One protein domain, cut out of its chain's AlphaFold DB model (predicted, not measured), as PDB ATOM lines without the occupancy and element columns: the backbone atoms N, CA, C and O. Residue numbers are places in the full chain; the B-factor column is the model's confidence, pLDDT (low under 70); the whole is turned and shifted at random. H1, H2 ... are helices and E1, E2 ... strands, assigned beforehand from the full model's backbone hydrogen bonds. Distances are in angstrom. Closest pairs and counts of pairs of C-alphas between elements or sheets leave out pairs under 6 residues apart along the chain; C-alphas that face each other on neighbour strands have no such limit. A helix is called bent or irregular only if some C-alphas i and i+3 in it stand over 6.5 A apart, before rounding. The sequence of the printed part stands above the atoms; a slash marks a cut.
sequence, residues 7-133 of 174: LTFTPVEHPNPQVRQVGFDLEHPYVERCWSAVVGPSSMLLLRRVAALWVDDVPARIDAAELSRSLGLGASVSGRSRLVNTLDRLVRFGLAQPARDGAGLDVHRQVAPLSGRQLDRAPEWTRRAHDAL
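This is residues 7 to 133 of the 174 residues of an uncharacterized protein of Mycobacterium sp (UniProt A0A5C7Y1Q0). A small twisted sheet of four strands has H3 and H5 over one face, crossing each other nearly at right angles, while its other face is bare of helices. H2 packs on H3 beyond the sheet, H7 packs on H2 farther out with little H6 beside them, and H4 sits at the opposite end, just after E2; H1 lies off the end of E1 and touches no helix. The printed part has 127 residues, with seven named helices and four named strands in the order E1 H1 H2 H3 E2 H4 H5 E3 E4 H6 H7, and its class is mixed, helices and strands. The sheet runs E2 E1 E4 E3 and is mixed in direction. The whole is compact, with a radius of gyration of the C-alphas of 14.5 A and spans of 39 by 28 by 22 A.

In the sheet, E1 is residues 7 to 12, 15.7 A long, beginning at C-alpha 7 at (416.658, 283.480, 537.265). E4 is residues 104 to 108, 13.0 A; E2 is residues 60 to 63, 10.5 A; E3 is residues 96 to 98, 6.9 A. The longest helix, H3, is residues 41 to 56, 23.5 A from C-alpha 41 at (414.159, 302.670, 542.340) to C-alpha 56. H5 is residues 82 to 92, 15.0 A, and H4 is residues 64 to 70, 9.8 A. H2 is residues 29 to 39, 15.2 A; it is neither bent nor irregular, but only just: C-alphas 34 and 37 are 6.3 A apart. H1 is residues 17 to 22, 8.9 A, and H6 is residues 116 to 119, 5.0 A. H7 is residues 124 to 133, 14.2 A, ending at C-alpha 133 at (403.511, 303.932, 558.809).

The inner strands E1 and E4 are parallel, at 20 degrees, with N 12 and O 107 at 2.9 A and N 107 and O 10 at 2.8 A, within hydrogen-bond range. The edge strand E2 is antiparallel to E1, with N 9 and O 60 at 2.8 A. The other edge strand, E3, forms a hairpin with E4, with N 97 and O 106 at 2.8 A. E2, H4 H5 and E3 make a split strand-helix-strand unit, two strands running the same way with E1 and E4 between them, and its crossover is right-handed. H3 and H5 are on the same face, which gives two layers, helices on one face of a sheet. H3 has a height over the sheet of 9.4 A and runs across the strands, at 80 degrees to E1 on the local plane. H5, at a height of 9.6 A, lies over E4 and E3 and runs slantwise to the strands, at 47 degrees to E3 on the local plane. With residues 42 to 47 alone H3 touches H5, about perpendicular at 86 degrees; the closest C-alphas, of Ser 43 and Thr 86, are 5.1 A apart. H4 only grazes the sheet with residues 64 to 68, and it only just touches H5, with 3 pairs of C-alphas within 8 A, the closest being Ser 68 and Leu 83 at 5.7 A. H3 touches H2 with residues 43 to 44 alone, the closest C-alphas being those of Ser 36 and Met 44, 5.7 A apart, at a steep tilt of 47 degrees, opposite ways. H2 touches H7, where the C-alphas of Cys 34 and Thr 126 are closest at 5.6 A, at a tilt of 37 degrees, only just steep, opposite ways. H6 is close to H2 but not clearly touching, with the C-alphas of Val 38 and Gln 118 closest at 7.3 A. H1 is not on the sheet and is apart from H3. Every O i to N i+4 pair is within hydrogen-bond range in H1, H4, H5 and H7, against 5 of 7 in H2 and 10 of 12 in H3; H6 is too short for such a pair.

The two C-alphas farthest apart, of Ser 78 and Ala 132, are 42.2 A from each other. The printed part has no cut, and the link from H4 to H5, 11 residues, is long. Mean pLDDT of the printed part is 92.4; residues 75 to 80, in that link, are under 70.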
ATOM      1  N   LEU A   7     416.502 283.104 535.868       93.81
ATOM      2  CA  LEU A   7     416.658 283.480 537.265       93.81
ATOM      3  C   LEU A   7     415.517 282.889 538.085       93.81
ATOM      4  O   LEU A   7     414.355 282.985 537.691       93.81
ATOM      5  N   THR A   8     415.856 282.328 539.243       95.94
ATOM      6  CA  THR A   8     414.899 281.749 540.191       95.94
ATOM      7  C   THR A   8     414.789 282.619 541.441       95.94
ATOM      8  O   THR A   8     415.792 282.951 542.070       95.94
ATOM      9  N   PHE A   9     413.570 282.995 541.820       97.25
ATOM     10  CA  PHE A   9     413.288 283.776 543.020       97.25
ATOM     11  C   PHE A   9     412.457 282.959 544.002       97.25
ATOM     12  O   PHE A   9     411.273 282.697 543.765       97.25
ATOM     13  N   THR A  10     413.060 282.593 545.128       97.38
ATOM     14  CA  THR A  10     412.420 281.754 546.149       97.38
ATOM     15  C   THR A  10     412.004 282.610 547.349       97.38
ATOM     16  O   THR A  10     412.848 283.315 547.904       97.38
ATOM     17  N   PRO A  11     410.733 282.573 547.793       97.25
ATOM     18  CA  PRO A  11     410.297 283.309 548.975       97.25
ATOM     19  C   PRO A  11     410.746 282.600 550.256       97.25
ATOM     20  O   PRO A  11     410.207 281.556 550.632       97.25
ATOM     21  N   VAL A  12     411.673 283.206 550.992       96.81
ATOM     22  CA  VAL A  12     412.193 282.665 552.256       96.81
ATOM     23  C   VAL A  12     411.758 283.499 553.455       96.81
ATOM     24  O   VAL A  12     411.471 284.694 553.356       96.81
ATOM     25  N   GLU A  13     411.704 282.871 554.626       96.12
ATOM     26  CA  GLU A  13     411.490 283.607 555.869       96.12
ATOM     27  C   GLU A  13     412.692 284.498 556.193       96.12
ATOM     28  O   GLU A  13     413.839 284.202 555.848       96.12
ATOM     29  N   HIS A  14     412.436 285.610 556.879       95.75
ATOM     30  CA  HIS A  14     413.517 286.458 557.355       95.75
ATOM     31  C   HIS A  14     414.273 285.747 558.501       95.75
ATOM     32  O   HIS A  14     413.628 285.255 559.432       95.75
ATOM     33  N   PRO A  15     415.621 285.702 558.505       94.75
ATOM     34  CA  PRO A  15     416.387 284.969 559.519       94.75
ATOM     35  C   PRO A  15     416.198 285.533 560.937       94.75
ATOM     36  O   PRO A  15     416.126 284.776 561.905       94.75
ATOM     37  N   ASN A  16     416.052 286.856 561.069       94.69
ATOM     38  CA  ASN A  16     415.755 287.502 562.352       94.69
ATOM     39  C   ASN A  16     414.277 287.282 562.765       94.69
ATOM     40  O   ASN A  16     413.400 287.783 562.056       94.69
ATOM     41  N   PRO A  17     413.990 286.617 563.907       93.31
ATOM     42  CA  PRO A  17     412.627 286.387 564.400       93.31
ATOM     43  C   PRO A  17     411.840 287.664 564.680       93.31
ATOM     44  O   PRO A  17     410.631 287.670 564.485       93.31
ATOM     45  N   GLN A  18     412.498 288.750 565.088       91.81
ATOM     46  CA  GLN A  18     411.806 290.014 565.336       91.81
ATOM     47  C   GLN A  18     411.245 290.589 564.038       91.81
ATOM     48  O   GLN A  18     410.102 291.021 564.000       91.81
ATOM     49  N   VAL A  19     411.999 290.513 562.937       94.31
ATOM     50  CA  VAL A  19     411.504 290.955 561.622       94.31
ATOM     51  C   VAL A  19     410.342 290.086 561.149       94.31
ATOM     52  O   VAL A  19     409.448 290.599 560.492       94.31
ATOM     53  N   ARG A  20     410.291 288.806 561.539       93.69
ATOM     54  CA  ARG A  20     409.125 287.955 561.251       93.69
ATOM     55  C   ARG A  20     407.854 288.378 561.998       93.69
ATOM     56  O   ARG A  20     406.760 288.000 561.603       93.69
ATOM     57  N   GLN A  21     407.998 289.115 563.098       89.19
ATOM     58  CA  GLN A  21     406.884 289.549 563.945       89.19
ATOM     59  C   GLN A  21     406.447 290.988 563.659       89.19
ATOM     60  O   GLN A  21     405.254 291.265 563.679       89.19
ATOM     61  N   VAL A  22     407.401 291.895 563.429       92.12
ATOM     62  CA  VAL A  22     407.151 293.346 563.290       92.12
ATOM     63  C   VAL A  22     407.616 293.922 561.950       92.12
ATOM     64  O   VAL A  22     407.727 295.138 561.789       92.12
ATOM     65  N   GLY A  23     408.008 293.055 561.018       94.69
ATOM     66  CA  GLY A  23     408.419 293.447 559.678       94.69
ATOM     67  C   GLY A  23     407.231 293.740 558.773       94.69
ATOM     68  O   GLY A  23     406.085 293.412 559.062       94.69
ATOM     69  N   PHE A  24     407.538 294.336 557.628       96.69
ATOM     70  CA  PHE A  24     406.550 294.678 556.618       96.69
ATOM     71  C   PHE A  24     406.585 293.675 555.476       96.69
ATOM     72  O   PHE A  24     407.660 293.405 554.934       96.69
ATOM     73  N   ASP A  25     405.420 293.189 555.060       94.75
ATOM     74  CA  ASP A  25     405.296 292.415 553.826       94.75
ATOM     75  C   ASP A  25     405.748 293.253 552.622       94.75
ATOM     76  O   ASP A  25     405.589 294.478 552.609       94.75
ATOM     77  N   LEU A  26     406.282 292.604 551.581       94.25
ATOM     78  CA  LEU A  26     406.820 293.288 550.390       94.25
ATOM     79  C   LEU A  26     405.812 294.229 549.715       94.25
ATOM     80  O   LEU A  26     406.193 295.217 549.074       94.25
ATOM     81  N   GLU A  27     404.524 293.924 549.862       93.12
ATOM     82  CA  GLU A  27     403.443 294.695 549.268       93.12
ATOM     83  C   GLU A  27     403.014 295.918 550.088       93.12
ATOM     84  O   GLU A  27     402.325 296.807 549.572       93.12
ATOM     85  N   HIS A  28     403.469 296.018 551.335       95.31
ATOM     86  CA  HIS A  28     403.080 297.092 552.230       95.31
ATOM     87  C   HIS A  28     403.626 298.457 551.751       95.31
ATOM     88  O   HIS A  28     404.798 298.552 551.365       95.31
ATOM     89  N   PRO A  29     402.847 299.558 551.832       95.44
ATOM     90  CA  PRO A  29     403.283 300.889 551.383       95.44
ATOM     91  C   PRO A  29     404.567 301.399 552.049       95.44
ATOM     92  O   PRO A  29     405.288 302.218 551.477       95.44
ATOM     93  N   TYR A  30     404.859 300.915 553.260       96.81
ATOM     94  CA  TYR A  30     406.110 301.201 553.966       96.81
ATOM     95  C   TYR A  30     407.333 300.842 553.126       96.81
ATOM     96  O   TYR A  30     408.275 301.632 553.062       96.81
ATOM     97  N   VAL A  31     407.316 299.677 552.470       95.88
ATOM     98  CA  VAL A  31     408.479 299.167 551.742       95.88
ATOM     99  C   VAL A  31     408.823 300.114 550.604       95.88
ATOM    100  O   VAL A  31     409.935 300.627 550.546       95.88
ATOM    101  N   GLU A  32     407.847 300.463 549.772       94.69
ATOM    102  CA  GLU A  32     408.064 301.395 548.668       94.69
ATOM    103  C   GLU A  32     408.488 302.788 549.158       94.69
ATOM    104  O   GLU A  32     409.486 303.334 548.685       94.69
ATOM    105  N   ARG A  33     407.780 303.365 550.135       95.12
ATOM    106  CA  ARG A  33     408.023 304.752 550.573       95.12
ATOM    107  C   ARG A  33     409.330 304.927 551.345       95.12
ATOM    108  O   ARG A  33     409.941 305.994 551.264       95.12
ATOM    109  N   CYS A  34     409.763 303.904 552.081       96.25
ATOM    110  CA  CYS A  34     410.944 303.986 552.934       96.25
ATOM    111  C   CYS A  34     412.183 303.378 552.278       96.25
ATOM    112  O   CYS A  34     413.240 304.012 552.245       96.25
ATOM    113  N   TRP A  35     412.072 302.177 551.710       96.12
ATOM    114  CA  TRP A  35     413.236 301.475 551.171       96.12
ATOM    115  C   TRP A  35     413.697 302.011 549.813       96.12
ATOM    116  O   TRP A  35     414.887 301.889 549.517       96.12
ATOM    117  N   SER A  36     412.848 302.696 549.030       93.69
ATOM    118  CA  SER A  36     413.261 303.309 547.751       93.69
ATOM    119  C   SER A  36     414.470 304.240 547.886       93.69
ATOM    120  O   SER A  36     415.361 304.212 547.039       93.69
ATOM    121  N   ALA A  37     414.550 305.026 548.966       90.75
ATOM    122  CA  ALA A  37     415.678 305.929 549.212       90.75
ATOM    123  C   ALA A  37     416.984 305.186 549.562       90.75
ATOM    124  O   ALA A  37     418.076 305.727 549.405       90.75
ATOM    125  N   VAL A  38     416.881 303.935 550.023       93.88
ATOM    126  CA  VAL A  38     418.009 303.110 550.471       93.88
ATOM    127  C   VAL A  38     418.515 302.225 549.330       93.88
ATOM    128  O   VAL A  38     419.687 302.289 548.933       93.88
ATOM    129  N   VAL A  39     417.624 301.419 548.750       94.81
ATOM    130  CA  VAL A  39     417.985 300.462 547.696       94.81
ATOM    131  C   VAL A  39     417.899 301.048 546.294       94.81
ATOM    132  O   VAL A  39     418.478 300.483 545.375       94.81
ATOM    133  N   GLY A  40     417.281 302.210 546.119       93.94
ATOM    134  CA  GLY A  40     417.087 302.820 544.811       93.94
ATOM    135  C   GLY A  40     415.886 302.242 544.049       93.94
ATOM    136  O   GLY A  40     415.375 301.168 544.381       93.94
ATOM    137  N   PRO A  41     415.433 302.947 543.000       94.56
ATOM    138  CA  PRO A  41     414.159 302.670 542.340       94.56
ATOM    139  C   PRO A  41     414.123 301.305 541.646       94.56
ATOM    140  O   PRO A  41     413.146 300.577 541.783       94.56
ATOM    141  N   SER A  42     415.193 300.915 540.946       95.81
ATOM    142  CA  SER A  42     415.233 299.640 540.215       95.81
ATOM    143  C   SER A  42     415.165 298.433 541.150       95.81
ATOM    144  O   SER A  42     414.437 297.487 540.869       95.81
ATOM    145  N   SER A  43     415.881 298.474 542.279       97.00
ATOM    146  CA  SER A  43     415.860 297.385 543.262       97.00
ATOM    147  C   SER A  43     414.520 297.319 543.984       97.00
ATOM    148  O   SER A  43     414.006 296.225 544.196       97.00
ATOM    149  N   MET A  44     413.911 298.467 544.293       96.69
ATOM    150  CA  MET A  44     412.562 298.491 544.857       96.69
ATOM    151  C   MET A  44     411.532 297.906 543.877       96.69
ATOM    152  O   MET A  44     410.718 297.069 544.260       96.69
ATOM    153  N   LEU A  45     411.595 298.285 542.596       95.94
ATOM    154  CA  LEU A  45     410.695 297.751 541.575       95.94
ATOM    155  C   LEU A  45     410.893 296.244 541.363       95.94
ATOM    156  O   LEU A  45     409.908 295.523 541.231       95.94
ATOM    157  N   LEU A  46     412.141 295.763 541.374       96.69
ATOM    158  CA  LEU A  46     412.448 294.333 541.335       96.69
ATOM    159  C   LEU A  46     411.822 293.600 542.527       96.69
ATOM    160  O   LEU A  46     411.175 292.580 542.327       96.69
ATOM    161  N   LEU A  47     411.959 294.133 543.743       96.50
ATOM    162  CA  LEU A  47     411.384 293.526 544.946       96.50
ATOM    163  C   LEU A  47     409.855 293.395 544.842       96.50
ATOM    164  O   LEU A  47     409.307 292.332 545.124       96.50
ATOM    165  N   ARG A  48     409.170 294.443 544.361       94.31
ATOM    166  CA  ARG A  48     407.724 294.397 544.075       94.31
ATOM    167  C   ARG A  48     407.380 293.404 542.972       94.31
ATOM    168  O   ARG A  48     406.354 292.741 543.054       94.31
ATOM    169  N   ARG A  49     408.217 293.311 541.936       94.56
ATOM    170  CA  ARG A  49     408.000 292.381 540.825       94.56
ATOM    171  C   ARG A  49     408.086 290.938 541.276       94.56
ATOM    172  O   ARG A  49     407.246 290.148 540.883       94.56
ATOM    173  N   VAL A  50     409.079 290.611 542.094       95.56
ATOM    174  CA  VAL A  50     409.236 289.264 542.643       95.56
ATOM    175  C   VAL A  50     407.995 288.860 543.442       95.56
ATOM    176  O   VAL A  50     407.491 287.764 543.233       95.56
ATOM    177  N   ALA A  51     407.445 289.764 544.263       94.12
ATOM    178  CA  ALA A  51     406.189 289.512 544.972       94.12
ATOM    179  C   ALA A  51     405.021 289.205 544.017       94.12
ATOM    180  O   ALA A  51     404.281 288.255 544.248       94.12
ATOM    181  N   ALA A  52     404.901 289.958 542.919       93.88
ATOM    182  CA  ALA A  52     403.880 289.710 541.903       93.88
ATOM    183  C   ALA A  52     404.096 288.381 541.154       93.88
ATOM    184  O   ALA A  52     403.138 287.655 540.928       93.88
ATOM    185  N   LEU A  53     405.341 288.028 540.815       95.31
ATOM    186  CA  LEU A  53     405.657 286.766 540.133       95.31
ATOM    187  C   LEU A  53     405.310 285.533 540.982       95.31
ATOM    188  O   LEU A  53     404.965 284.491 540.434       95.31
ATOM    189  N   TRP A  54     405.370 285.647 542.312       96.56
ATOM    190  CA  TRP A  54     404.967 284.567 543.219       96.56
ATOM    191  C   TRP A  54     403.466 284.288 543.237       96.56
ATOM    192  O   TRP A  54     403.056 283.261 543.775       96.56
ATOM    193  N   VAL A  55     402.646 285.170 542.663       94.25
ATOM    194  CA  VAL A  55     401.225 284.881 542.437       94.25
ATOM    195  C   VAL A  55     401.065 283.801 541.361       94.25
ATOM    196  O   VAL A  55     400.151 282.985 541.461       94.25
ATOM    197  N   ASP A  56     401.970 283.764 540.379       94.25
ATOM    198  CA  ASP A  56     401.904 282.852 539.236       94.25
ATOM    199  C   ASP A  56     402.658 281.528 539.481       94.25
ATOM    200  O   ASP A  56     402.140 280.462 539.148       94.25
ATOM    201  N   ASP A  57     403.871 281.569 540.053       94.69
ATOM    202  CA  ASP A  57     404.675 280.368 540.350       94.69
ATOM    203  C   ASP A  57     405.608 280.572 541.561       94.69
ATOM    204  O   ASP A  57     406.190 281.643 541.760       94.69
ATOM    205  N   VAL A  58     405.798 279.516 542.361       95.06
ATOM    206  CA  VAL A  58     406.708 279.501 543.519       95.06
ATOM    207  C   VAL A  58     407.584 278.237 543.480       95.06
ATOM    208  O   VAL A  58     407.068 277.136 543.675       95.06
ATOM    209  N   PRO A  59     408.918 278.358 543.313       95.00
ATOM    210  CA  PRO A  59     409.673 279.595 543.119       95.00
ATOM    211  C   PRO A  59     409.415 280.216 541.740       95.00
ATOM    212  O   PRO A  59     409.265 279.509 540.746       95.00
ATOM    213  N   ALA A  60     409.429 281.546 541.674       95.44
ATOM    214  CA  ALA A  60     409.232 282.259 540.420       95.44
ATOM    215  C   ALA A  60     410.463 282.103 539.520       95.44
ATOM    216  O   ALA A  60     411.590 282.320 539.969       95.44
ATOM    217  N   ARG A  61     410.255 281.769 538.244       94.94
ATOM    218  CA  ARG A  61     411.320 281.651 537.236       94.94
ATOM    219  C   ARG A  61     411.083 282.641 536.104       94.94
ATOM    220  O   ARG A  61     409.986 282.691 535.559       94.94
ATOM    221  N   ILE A  62     412.105 283.409 535.737       93.44
ATOM    222  CA  ILE A  62     412.027 284.391 534.646       93.44
ATOM    223  C   ILE A  62     413.371 284.511 533.929       93.44
ATOM    224  O   ILE A  62     414.424 284.459 534.564       93.44
ATOM    225  N   ASP A  63     413.353 284.683 532.610       92.19
ATOM    226  CA  ASP A  63     414.572 284.947 531.848       92.19
ATOM    227  C   ASP A  63     415.216 286.281 532.274       92.19
ATOM    228  O   ASP A  63     414.542 287.300 532.457       92.19
ATOM    229  N   ALA A  64     416.542 286.300 532.431       90.75
ATOM    230  CA  ALA A  64     417.260 287.493 532.866       90.75
ATOM    231  C   ALA A  64     417.091 288.677 531.896       90.75
ATOM    232  O   ALA A  64     416.975 289.826 532.339       90.75
ATOM    233  N   ALA A  65     417.070 288.442 530.581       88.94
ATOM    234  CA  ALA A  65     416.912 289.515 529.607       88.94
ATOM    235  C   ALA A  65     415.473 290.054 529.608       88.94
ATOM    236  O   ALA A  65     415.280 291.272 529.538       88.94
ATOM    237  N   GLU A  66     414.477 289.179 529.742       91.56
ATOM    238  CA  GLU A  66     413.078 289.564 529.950       91.56
ATOM    239  C   GLU A  66     412.897 290.408 531.217       91.56
ATOM    240  O   GLU A  66     412.371 291.525 531.146       91.56
ATOM    241  N   LEU A  67     413.422 289.943 532.355       92.69
ATOM    242  CA  LEU A  67     413.364 290.674 533.618       92.69
ATOM    243  C   LEU A  67     414.028 292.050 533.492       92.69
ATOM    244  O   LEU A  67     413.440 293.059 533.889       92.69
ATOM    245  N   SER A  68     415.218 292.112 532.886       92.25
ATOM    246  CA  SER A  68     415.953 293.363 532.668       92.25
ATOM    247  C   SER A  68     415.155 294.365 531.825       92.25
ATOM    248  O   SER A  68     415.072 295.548 532.177       92.25
ATOM    249  N   ARG A  69     414.512 293.909 530.739       91.00
ATOM    250  CA  ARG A  69     413.631 294.752 529.912       91.00
ATOM    251  C   ARG A  69     412.408 295.227 530.693       91.00
ATOM    252  O   ARG A  69     412.099 296.414 530.635       91.00
ATOM    253  N   SER A  70     411.776 294.351 531.476       92.00
ATOM    254  CA  SER A  70     410.602 294.702 532.294       92.00
ATOM    255  C   SER A  70     410.896 295.803 533.326       92.00
ATOM    256  O   SER A  70     410.006 296.558 533.719       92.00
ATOM    257  N   LEU A  71     412.149 295.901 533.782       93.00
ATOM    258  CA  LEU A  71     412.617 296.897 534.749       93.00
ATOM    259  C   LEU A  71     413.151 298.179 534.087       93.00
ATOM    260  O   LEU A  71     413.639 299.065 534.788       93.00
ATOM    261  N   GLY A  72     413.104 298.286 532.754       92.25
ATOM    262  CA  GLY A  72     413.638 299.437 532.018       92.25
ATOM    263  C   GLY A  72     415.170 299.521 532.023       92.25
ATOM    264  O   GLY A  72     415.739 300.580 531.769       92.25
ATOM    265  N   LEU A  73     415.864 298.418 532.321       89.94
ATOM    266  CA  LEU A  73     417.323 298.391 532.445       89.94
ATOM    267  C   LEU A  73     418.035 298.172 531.100       89.94
ATOM    268  O   LEU A  73     419.217 298.502 530.979       89.94
ATOM    269  N   GLY A  74     417.309 297.694 530.084       83.06
ATOM    270  CA  GLY A  74     417.825 297.372 528.750       83.06
ATOM    271  C   GLY A  74     418.330 295.929 528.632       83.06
ATOM    272  O   GLY A  74     418.341 295.184 529.608       83.06
ATOM    273  N   ALA A  75     418.737 295.521 527.428       66.19
ATOM    274  CA  ALA A  75     419.145 294.141 527.122       66.19
ATOM    275  C   ALA A  75     420.670 293.899 527.185       66.19
ATOM    276  O   ALA A  75     421.136 292.818 526.844       66.19
ATOM    277  N   SER A  76     421.474 294.897 527.568       58.72
ATOM    278  CA  SER A  76     422.935 294.826 527.441       58.72
ATOM    279  C   SER A  76     423.573 293.824 528.417       58.72
ATOM    280  O   SER A  76     423.613 294.065 529.627       58.72
ATOM    281  N   VAL A  77     424.142 292.753 527.855       53.44
ATOM    282  CA  VAL A  77     424.918 291.680 528.510       53.44
ATOM    283  C   VAL A  77     426.420 292.023 528.517       53.44
ATOM    284  O   VAL A  77     427.265 291.239 528.106       53.44
ATOM    285  N   SER A  78     426.793 293.238 528.922       53.97
ATOM    286  CA  SER A  78     428.203 293.563 529.209       53.97
ATOM    287  C   SER A  78     428.492 293.347 530.697       53.97
ATOM    288  O   SER A  78     427.596 293.553 531.513       53.97
ATOM    289  N   GLY A  79     429.734 292.986 531.048       50.44
ATOM    290  CA  GLY A  79     430.202 292.373 532.313       50.44
ATOM    291  C   GLY A  79     429.956 293.061 533.671       50.44
ATOM    292  O   GLY A  79     430.641 292.740 534.632       50.44
ATOM    293  N   ARG A  80     428.981 293.965 533.782       58.56
ATOM    294  CA  ARG A  80     428.317 294.436 535.010       58.56
ATOM    295  C   ARG A  80     426.913 294.920 534.634       58.56
ATOM    296  O   ARG A  80     426.647 296.125 534.632       58.56
ATOM    297  N   SER A  81     426.035 294.005 534.217       76.62
ATOM    298  CA  SER A  81     424.702 294.395 533.746       76.62
ATOM    299  C   SER A  81     423.956 295.164 534.845       76.62
ATOM    300  O   SER A  81     424.127 294.922 536.045       76.62
ATOM    301  N   ARG A  82     423.132 296.142 534.455       89.19
ATOM    302  CA  ARG A  82     422.317 296.905 535.414       89.19
ATOM    303  C   ARG A  82     421.421 295.983 536.248       89.19
ATOM    304  O   ARG A  82     421.164 296.293 537.408       89.19
ATOM    305  N   LEU A  83     421.007 294.845 535.683       91.56
ATOM    306  CA  LEU A  83     420.275 293.806 536.395       91.56
ATOM    307  C   LEU A  83     421.113 293.183 537.518       91.56
ATOM    308  O   LEU A  83     420.636 293.135 538.645       91.56
ATOM    309  N   VAL A  84     422.369 292.800 537.256       91.56
ATOM    310  CA  VAL A  84     423.272 292.266 538.296       91.56
ATOM    311  C   VAL A  84     423.454 293.279 539.424       91.56
ATOM    312  O   VAL A  84     423.221 292.947 540.577       91.56
ATOM    313  N   ASN A  85     423.721 294.552 539.106       92.12
ATOM    314  CA  ASN A  85     423.818 295.597 540.136       92.12
ATOM    315  C   ASN A  85     422.511 295.776 540.935       92.12
ATOM    316  O   ASN A  85     422.546 296.142 542.108       92.12
ATOM    317  N   THR A  86     421.357 295.549 540.302       95.12
ATOM    318  CA  THR A  86     420.039 295.639 540.945       95.12
ATOM    319  C   THR A  86     419.807 294.467 541.905       95.12
ATOM    320  O   THR A  86     419.323 294.697 543.016       95.12
ATOM    321  N   LEU A  87     420.197 293.249 541.506       95.56
ATOM    322  CA  LEU A  87     420.158 292.023 542.315       95.56
ATOM    323  C   LEU A  87     421.129 292.111 543.500       95.56
ATOM    324  O   LEU A  87     420.717 291.963 544.651       95.56
ATOM    325  N   ASP A  88     422.390 292.463 543.235       95.38
ATOM    326  CA  ASP A  88     423.442 292.627 544.245       95.38
ATOM    327  C   ASP A  88     423.040 293.633 545.319       95.38
ATOM    328  O   ASP A  88     423.390 293.499 546.491       95.38
ATOM    329  N   ARG A  89     422.283 294.663 544.939       96.31
ATOM    330  CA  ARG A  89     421.816 295.677 545.875       96.31
ATOM    331  C   ARG A  89     420.762 295.129 546.837       96.31
ATOM    332  O   ARG A  89     420.824 295.477 548.012       96.31
ATOM    333  N   LEU A  90     419.863 294.244 546.396       97.44
ATOM    334  CA  LEU A  90     418.937 293.556 547.308       97.44
ATOM    335  C   LEU A  90     419.694 292.706 548.332       97.44
ATOM    336  O   LEU A  90     419.381 292.765 549.520       97.44
ATOM    337  N   VAL A  91     420.739 292.000 547.890       97.44
ATOM    338  CA  VAL A  91     421.604 291.210 548.777       97.44
ATOM    339  C   VAL A  91     422.364 292.104 549.753       97.44
ATOM    340  O   VAL A  91     422.324 291.902 550.964       97.44
ATOM    341  N   ARG A  92     423.010 293.159 549.246       96.62
ATOM    342  CA  ARG A  92     423.800 294.104 550.045       96.62
ATOM    343  C   ARG A  92     422.991 294.759 551.164       96.62
ATOM    344  O   ARG A  92     423.552 295.077 552.210       96.62
ATOM    345  N   PHE A  93     421.706 295.007 550.930       96.00
ATOM    346  CA  PHE A  93     420.811 295.620 551.910       96.00
ATOM    347  C   PHE A  93     420.023 294.606 552.749       96.00
ATOM    348  O   PHE A  93     419.187 295.020 553.547       96.00
ATOM    349  N   GLY A  94     420.312 293.308 552.617       95.62
ATOM    350  CA  GLY A  94     419.707 292.258 553.435       95.62
ATOM    351  C   GLY A  94     418.231 292.004 553.127       95.62
ATOM    352  O   GLY A  94     417.503 291.545 553.997       95.62
ATOM    353  N   LEU A  95     417.779 292.327 551.912       97.19
ATOM    354  CA  LEU A  95     416.415 292.044 551.444       97.19
ATOM    355  C   LEU A  95     416.312 290.664 550.781       97.19
ATOM    356  O   LEU A  95     415.223 290.116 550.625       97.19
ATOM    357  N   ALA A  96     417.454 290.112 550.389       97.62
ATOM    358  CA  ALA A  96     417.572 288.803 549.785       97.62
ATOM    359  C   ALA A  96     418.949 288.199 550.077       97.62
ATOM    360  O   ALA A  96     419.864 288.880 550.543       97.62
ATOM    361  N   GLN A  97     419.104 286.930 549.743       97.19
ATOM    362  CA  GLN A  97     420.369 286.209 549.724       97.19
ATOM    363  C   GLN A  97     420.554 285.587 548.337       97.19
ATOM    364  O   GLN A  97     419.562 285.357 547.643       97.19
ATOM    365  N   PRO A  98     421.793 285.332 547.890       96.50
ATOM    366  CA  PRO A  98     422.015 284.515 546.703       96.50
ATOM    367  C   PRO A  98     421.288 283.178 546.855       96.50
ATOM    368  O   PRO A  98     421.349 282.579 547.932       96.50
ATOM    369  N   ALA A  99     420.599 282.734 545.803       93.44
ATOM    370  CA  ALA A  99     419.974 281.417 545.809       93.44
ATOM    371  C   ALA A  99     421.034 280.345 546.100       93.44
ATOM    372  O   ALA A  99     422.164 280.426 545.609       93.44
ATOM    373  N   ARG A 100     420.676 279.345 546.913       84.12
ATOM    374  CA  ARG A 100     421.588 278.233 547.234       84.12
ATOM    375  C   ARG A 100     421.969 277.429 545.995       84.12
ATOM    376  O   ARG A 100     423.128 277.046 545.861       84.12
ATOM    377  N   ASP A 101     421.002 277.245 545.100       81.62
ATOM    378  CA  ASP A 101     421.140 276.462 543.880       81.62
ATOM    379  C   ASP A 101     420.771 277.318 542.659       81.62
ATOM    380  O   ASP A 101     419.659 277.839 542.552       81.62
ATOM    381  N   GLY A 102     421.702 277.442 541.712       83.25
ATOM    382  CA  GLY A 102     421.473 278.118 540.434       83.25
ATOM    383  C   GLY A 102     421.563 279.649 540.474       83.25
ATOM    384  O   GLY A 102     422.127 280.250 541.386       83.25
ATOM    385  N   ALA A 103     421.055 280.287 539.418       89.50
ATOM    386  CA  ALA A 103     421.059 281.739 539.270       89.50
ATOM    387  C   ALA A 103     419.763 282.341 539.837       89.50
ATOM    388  O   ALA A 103     418.669 281.897 539.491       89.50
ATOM    389  N   GLY A 104     419.872 283.366 540.689       93.56
ATOM    390  CA  GLY A 104     418.714 284.030 541.290       93.56
ATOM    391  C   GLY A 104     418.905 284.404 542.758       93.56
ATOM    392  O   GLY A 104     420.040 284.554 543.216       93.56
ATOM    393  N   LEU A 105     417.801 284.594 543.484       97.69
ATOM    394  CA  LEU A 105     417.805 285.069 544.870       97.69
ATOM    395  C   LEU A 105     416.772 284.351 545.750       97.69
ATOM    396  O   LEU A 105     415.616 284.183 545.366       97.69
ATOM    397  N   ASP A 106     417.168 284.063 546.985       97.88
ATOM    398  CA  ASP A 106     416.266 283.763 548.093       97.88
ATOM    399  C   ASP A 106     415.812 285.094 548.713       97.88
ATOM    400  O   ASP A 106     416.582 285.778 549.390       97.88
ATOM    401  N   VAL A 107     414.576 285.514 548.448       97.94
ATOM    402  CA  VAL A 107     414.062 286.841 548.826       97.94
ATOM    403  C   VAL A 107     413.232 286.743 550.102       97.94
ATOM    404  O   VAL A 107     412.335 285.906 550.210       97.94
ATOM    405  N   HIS A 108     413.511 287.611 551.077       97.56
ATOM    406  CA  HIS A 108     412.772 287.612 552.336       97.56
ATOM    407  C   HIS A 108     411.345 288.125 552.123       97.56
ATOM    408  O   HIS A 108     411.150 289.197 551.555       97.56
ATOM    409  N   ARG A 109     410.339 287.389 552.614       95.25
ATOM    410  CA  ARG A 109     408.917 287.786 552.495       95.25
ATOM    411  C   ARG A 109     408.584 289.077 553.244       95.25
ATOM    412  O   ARG A 109     407.615 289.754 552.911       95.25
ATOM    413  N   GLN A 110     409.390 289.393 554.252       95.06
ATOM    414  CA  GLN A 110     409.225 290.555 555.108       95.06
ATOM    415  C   GLN A 110     410.531 291.323 555.223       95.06
ATOM    416  O   GLN A 110     411.615 290.737 555.312       95.06
ATOM    417  N   VAL A 111     410.407 292.645 555.259       95.38
ATOM    418  CA  VAL A 111     411.525 293.566 555.431       95.38
ATOM    419  C   VAL A 111     411.483 294.200 556.810       95.38
ATOM    420  O   VAL A 111     410.421 294.519 557.346       95.38
ATOM    421  N   ALA A 112     412.662 294.422 557.379       96.12
ATOM    422  CA  ALA A 112     412.774 295.158 558.624       96.12
ATOM    423  C   ALA A 112     412.352 296.629 558.436       96.12
ATOM    424  O   ALA A 112     412.531 297.198 557.348       96.12
ATOM    425  N   PRO A 113     411.872 297.285 559.504       96.31
ATOM    426  CA  PRO A 113     411.885 298.735 559.563       96.31
ATOM    427  C   PRO A 113     413.305 299.275 559.318       96.31
ATOM    428  O   PRO A 113     414.295 298.632 559.675       96.31
ATOM    429  N   LEU A 114     413.417 300.460 558.713       95.81
ATOM    430  CA  LEU A 114     414.710 301.116 558.524       95.81
ATOM    431  C   LEU A 114     415.422 301.298 559.868       95.81
ATOM    432  O   LEU A 114     414.838 301.776 560.837       95.81
ATOM    433  N   SER A 115     416.708 300.956 559.903       94.06
ATOM    434  CA  SER A 115     417.565 301.212 561.061       94.06
ATOM    435  C   SER A 115     417.764 302.714 561.285       94.06
ATOM    436  O   SER A 115     417.739 303.495 560.330       94.06
ATOM    437  N   GLY A 116     418.079 303.118 562.522       93.69
ATOM    438  CA  GLY A 116     418.393 304.521 562.841       93.69
ATOM    439  C   GLY A 116     419.452 305.112 561.902       93.69
ATOM    440  O   GLY A 116     419.235 306.144 561.282       93.69
ATOM    441  N   ARG A 117     420.526 304.358 561.627       93.00
ATOM    442  CA  ARG A 117     421.596 304.765 560.696       93.00
ATOM    443  C   ARG A 117     421.117 305.015 559.254       93.00
ATOM    444  O   ARG A 117     421.744 305.800 558.532       93.00
ATOM    445  N   GLN A 118     420.085 304.301 558.797       95.12
ATOM    446  CA  GLN A 118     419.460 304.525 557.487       95.12
ATOM    447  C   GLN A 118     418.550 305.758 557.521       95.12
ATOM    448  O   GLN A 118     418.588 306.547 556.579       95.12
ATOM    449  N   LEU A 119     417.801 305.964 558.608       95.00
ATOM    450  CA  LEU A 119     416.936 307.134 558.807       95.00
ATOM    451  C   LEU A 119     417.717 308.446 558.944       95.00
ATOM    452  O   LEU A 119     417.292 309.467 558.401       95.00
ATOM    453  N   ASP A 120     418.891 308.411 559.576       94.19
ATOM    454  CA  ASP A 120     419.780 309.573 559.706       94.19
ATOM    455  C   ASP A 120     420.167 310.148 558.339       94.19
ATOM    456  O   ASP A 120     420.309 311.357 558.166       94.19
ATOM    457  N   ARG A 121     420.317 309.270 557.340       91.75
ATOM    458  CA  ARG A 121     420.649 309.632 555.954       91.75
ATOM    459  C   ARG A 121     419.420 309.809 555.067       91.75
ATOM    460  O   ARG A 121     419.568 310.195 553.909       91.75
ATOM    461  N   ALA A 122     418.230 309.493 555.569       92.50
ATOM    462  CA  ALA A 122     417.011 309.556 554.785       92.50
ATOM    463  C   ALA A 122     416.542 311.014 554.611       92.50
ATOM    464  O   ALA A 122     416.756 311.849 555.491       92.50
ATOM    465  N   PRO A 123     415.873 311.350 553.501       93.50
ATOM    466  CA  PRO A 123     415.171 312.621 553.372       93.50
ATOM    467  C   PRO A 123     414.074 312.779 554.432       93.50
ATOM    468  O   PRO A 123     413.502 311.796 554.908       93.50
ATOM    469  N   GLU A 124     413.715 314.022 554.759       95.50
ATOM    470  CA  GLU A 124     412.666 314.314 555.748       95.50
ATOM    471  C   GLU A 124     411.317 313.678 555.381       95.50
ATOM    472  O   GLU A 124     410.650 313.103 556.236       95.50
ATOM    473  N   TRP A 125     410.955 313.700 554.093       94.62
ATOM    474  CA  TRP A 125     409.763 313.022 553.579       94.62
ATOM    475  C   TRP A 125     409.735 311.529 553.942       94.62
ATOM    476  O   TRP A 125     408.714 311.015 554.396       94.62
ATOM    477  N   THR A 126     410.871 310.842 553.793       95.94
ATOM    478  CA  THR A 126     411.007 309.420 554.126       95.94
ATOM    479  C   THR A 126     410.925 309.181 555.631       95.94
ATOM    480  O   THR A 126     410.282 308.221 556.042       95.94
ATOM    481  N   ARG A 127     411.511 310.058 556.458       96.56
ATOM    482  CA  ARG A 127     411.386 309.968 557.924       96.56
ATOM    483  C   ARG A 127     409.936 310.129 558.383       96.56
ATOM    484  O   ARG A 127     409.433 309.274 559.097       96.56
ATOM    485  N   ARG A 128     409.220 311.137 557.875       97.06
ATOM    486  CA  ARG A 128     407.791 311.324 558.190       97.06
ATOM    487  C   ARG A 128     406.937 310.130 557.766       97.06
ATOM    488  O   ARG A 128     406.041 309.722 558.499       97.06
ATOM    489  N   ALA A 129     407.212 309.563 556.589       96.94
ATOM    490  CA  ALA A 129     406.530 308.356 556.132       96.94
ATOM    491  C   ALA A 129     406.845 307.146 557.025       96.94
ATOM    492  O   ALA A 129     405.934 306.380 557.332       96.94
ATOM    493  N   HIS A 130     408.103 306.993 557.452       97.38
ATOM    494  CA  HIS A 130     408.525 305.958 558.390       97.38
ATOM    495  C   HIS A 130     407.750 306.056 559.703       97.38
ATOM    496  O   HIS A 130     407.119 305.076 560.083       97.38
ATOM    497  N   ASP A 131     407.751 307.226 560.347       97.38
ATOM    498  CA  ASP A 131     407.122 307.423 561.657       97.38
ATOM    499  C   ASP A 131     405.620 307.110 561.606       97.38
ATOM    500  O   ASP A 131     405.106 306.341 562.418       97.38
ATOM    501  N   ALA A 132     404.919 307.637 560.594       97.69
ATOM    502  CA  ALA A 132     403.484 307.419 560.428       97.69
ATOM    503  C   ALA A 132     403.133 305.943 560.170       97.69
ATOM    504  O   ALA A 132     402.240 305.388 560.813       97.69
ATOM    505  N   LEU A 133     403.826 305.302 559.224       97.44
ATOM    506  CA  LEU A 133     403.511 303.932 558.809       97.44
ATOM    507  C   LEU A 133     403.972 302.898 559.839       97.44
ATOM    508  O   LEU A 133     403.278 301.903 560.028       97.44
TER     509      LEU A 133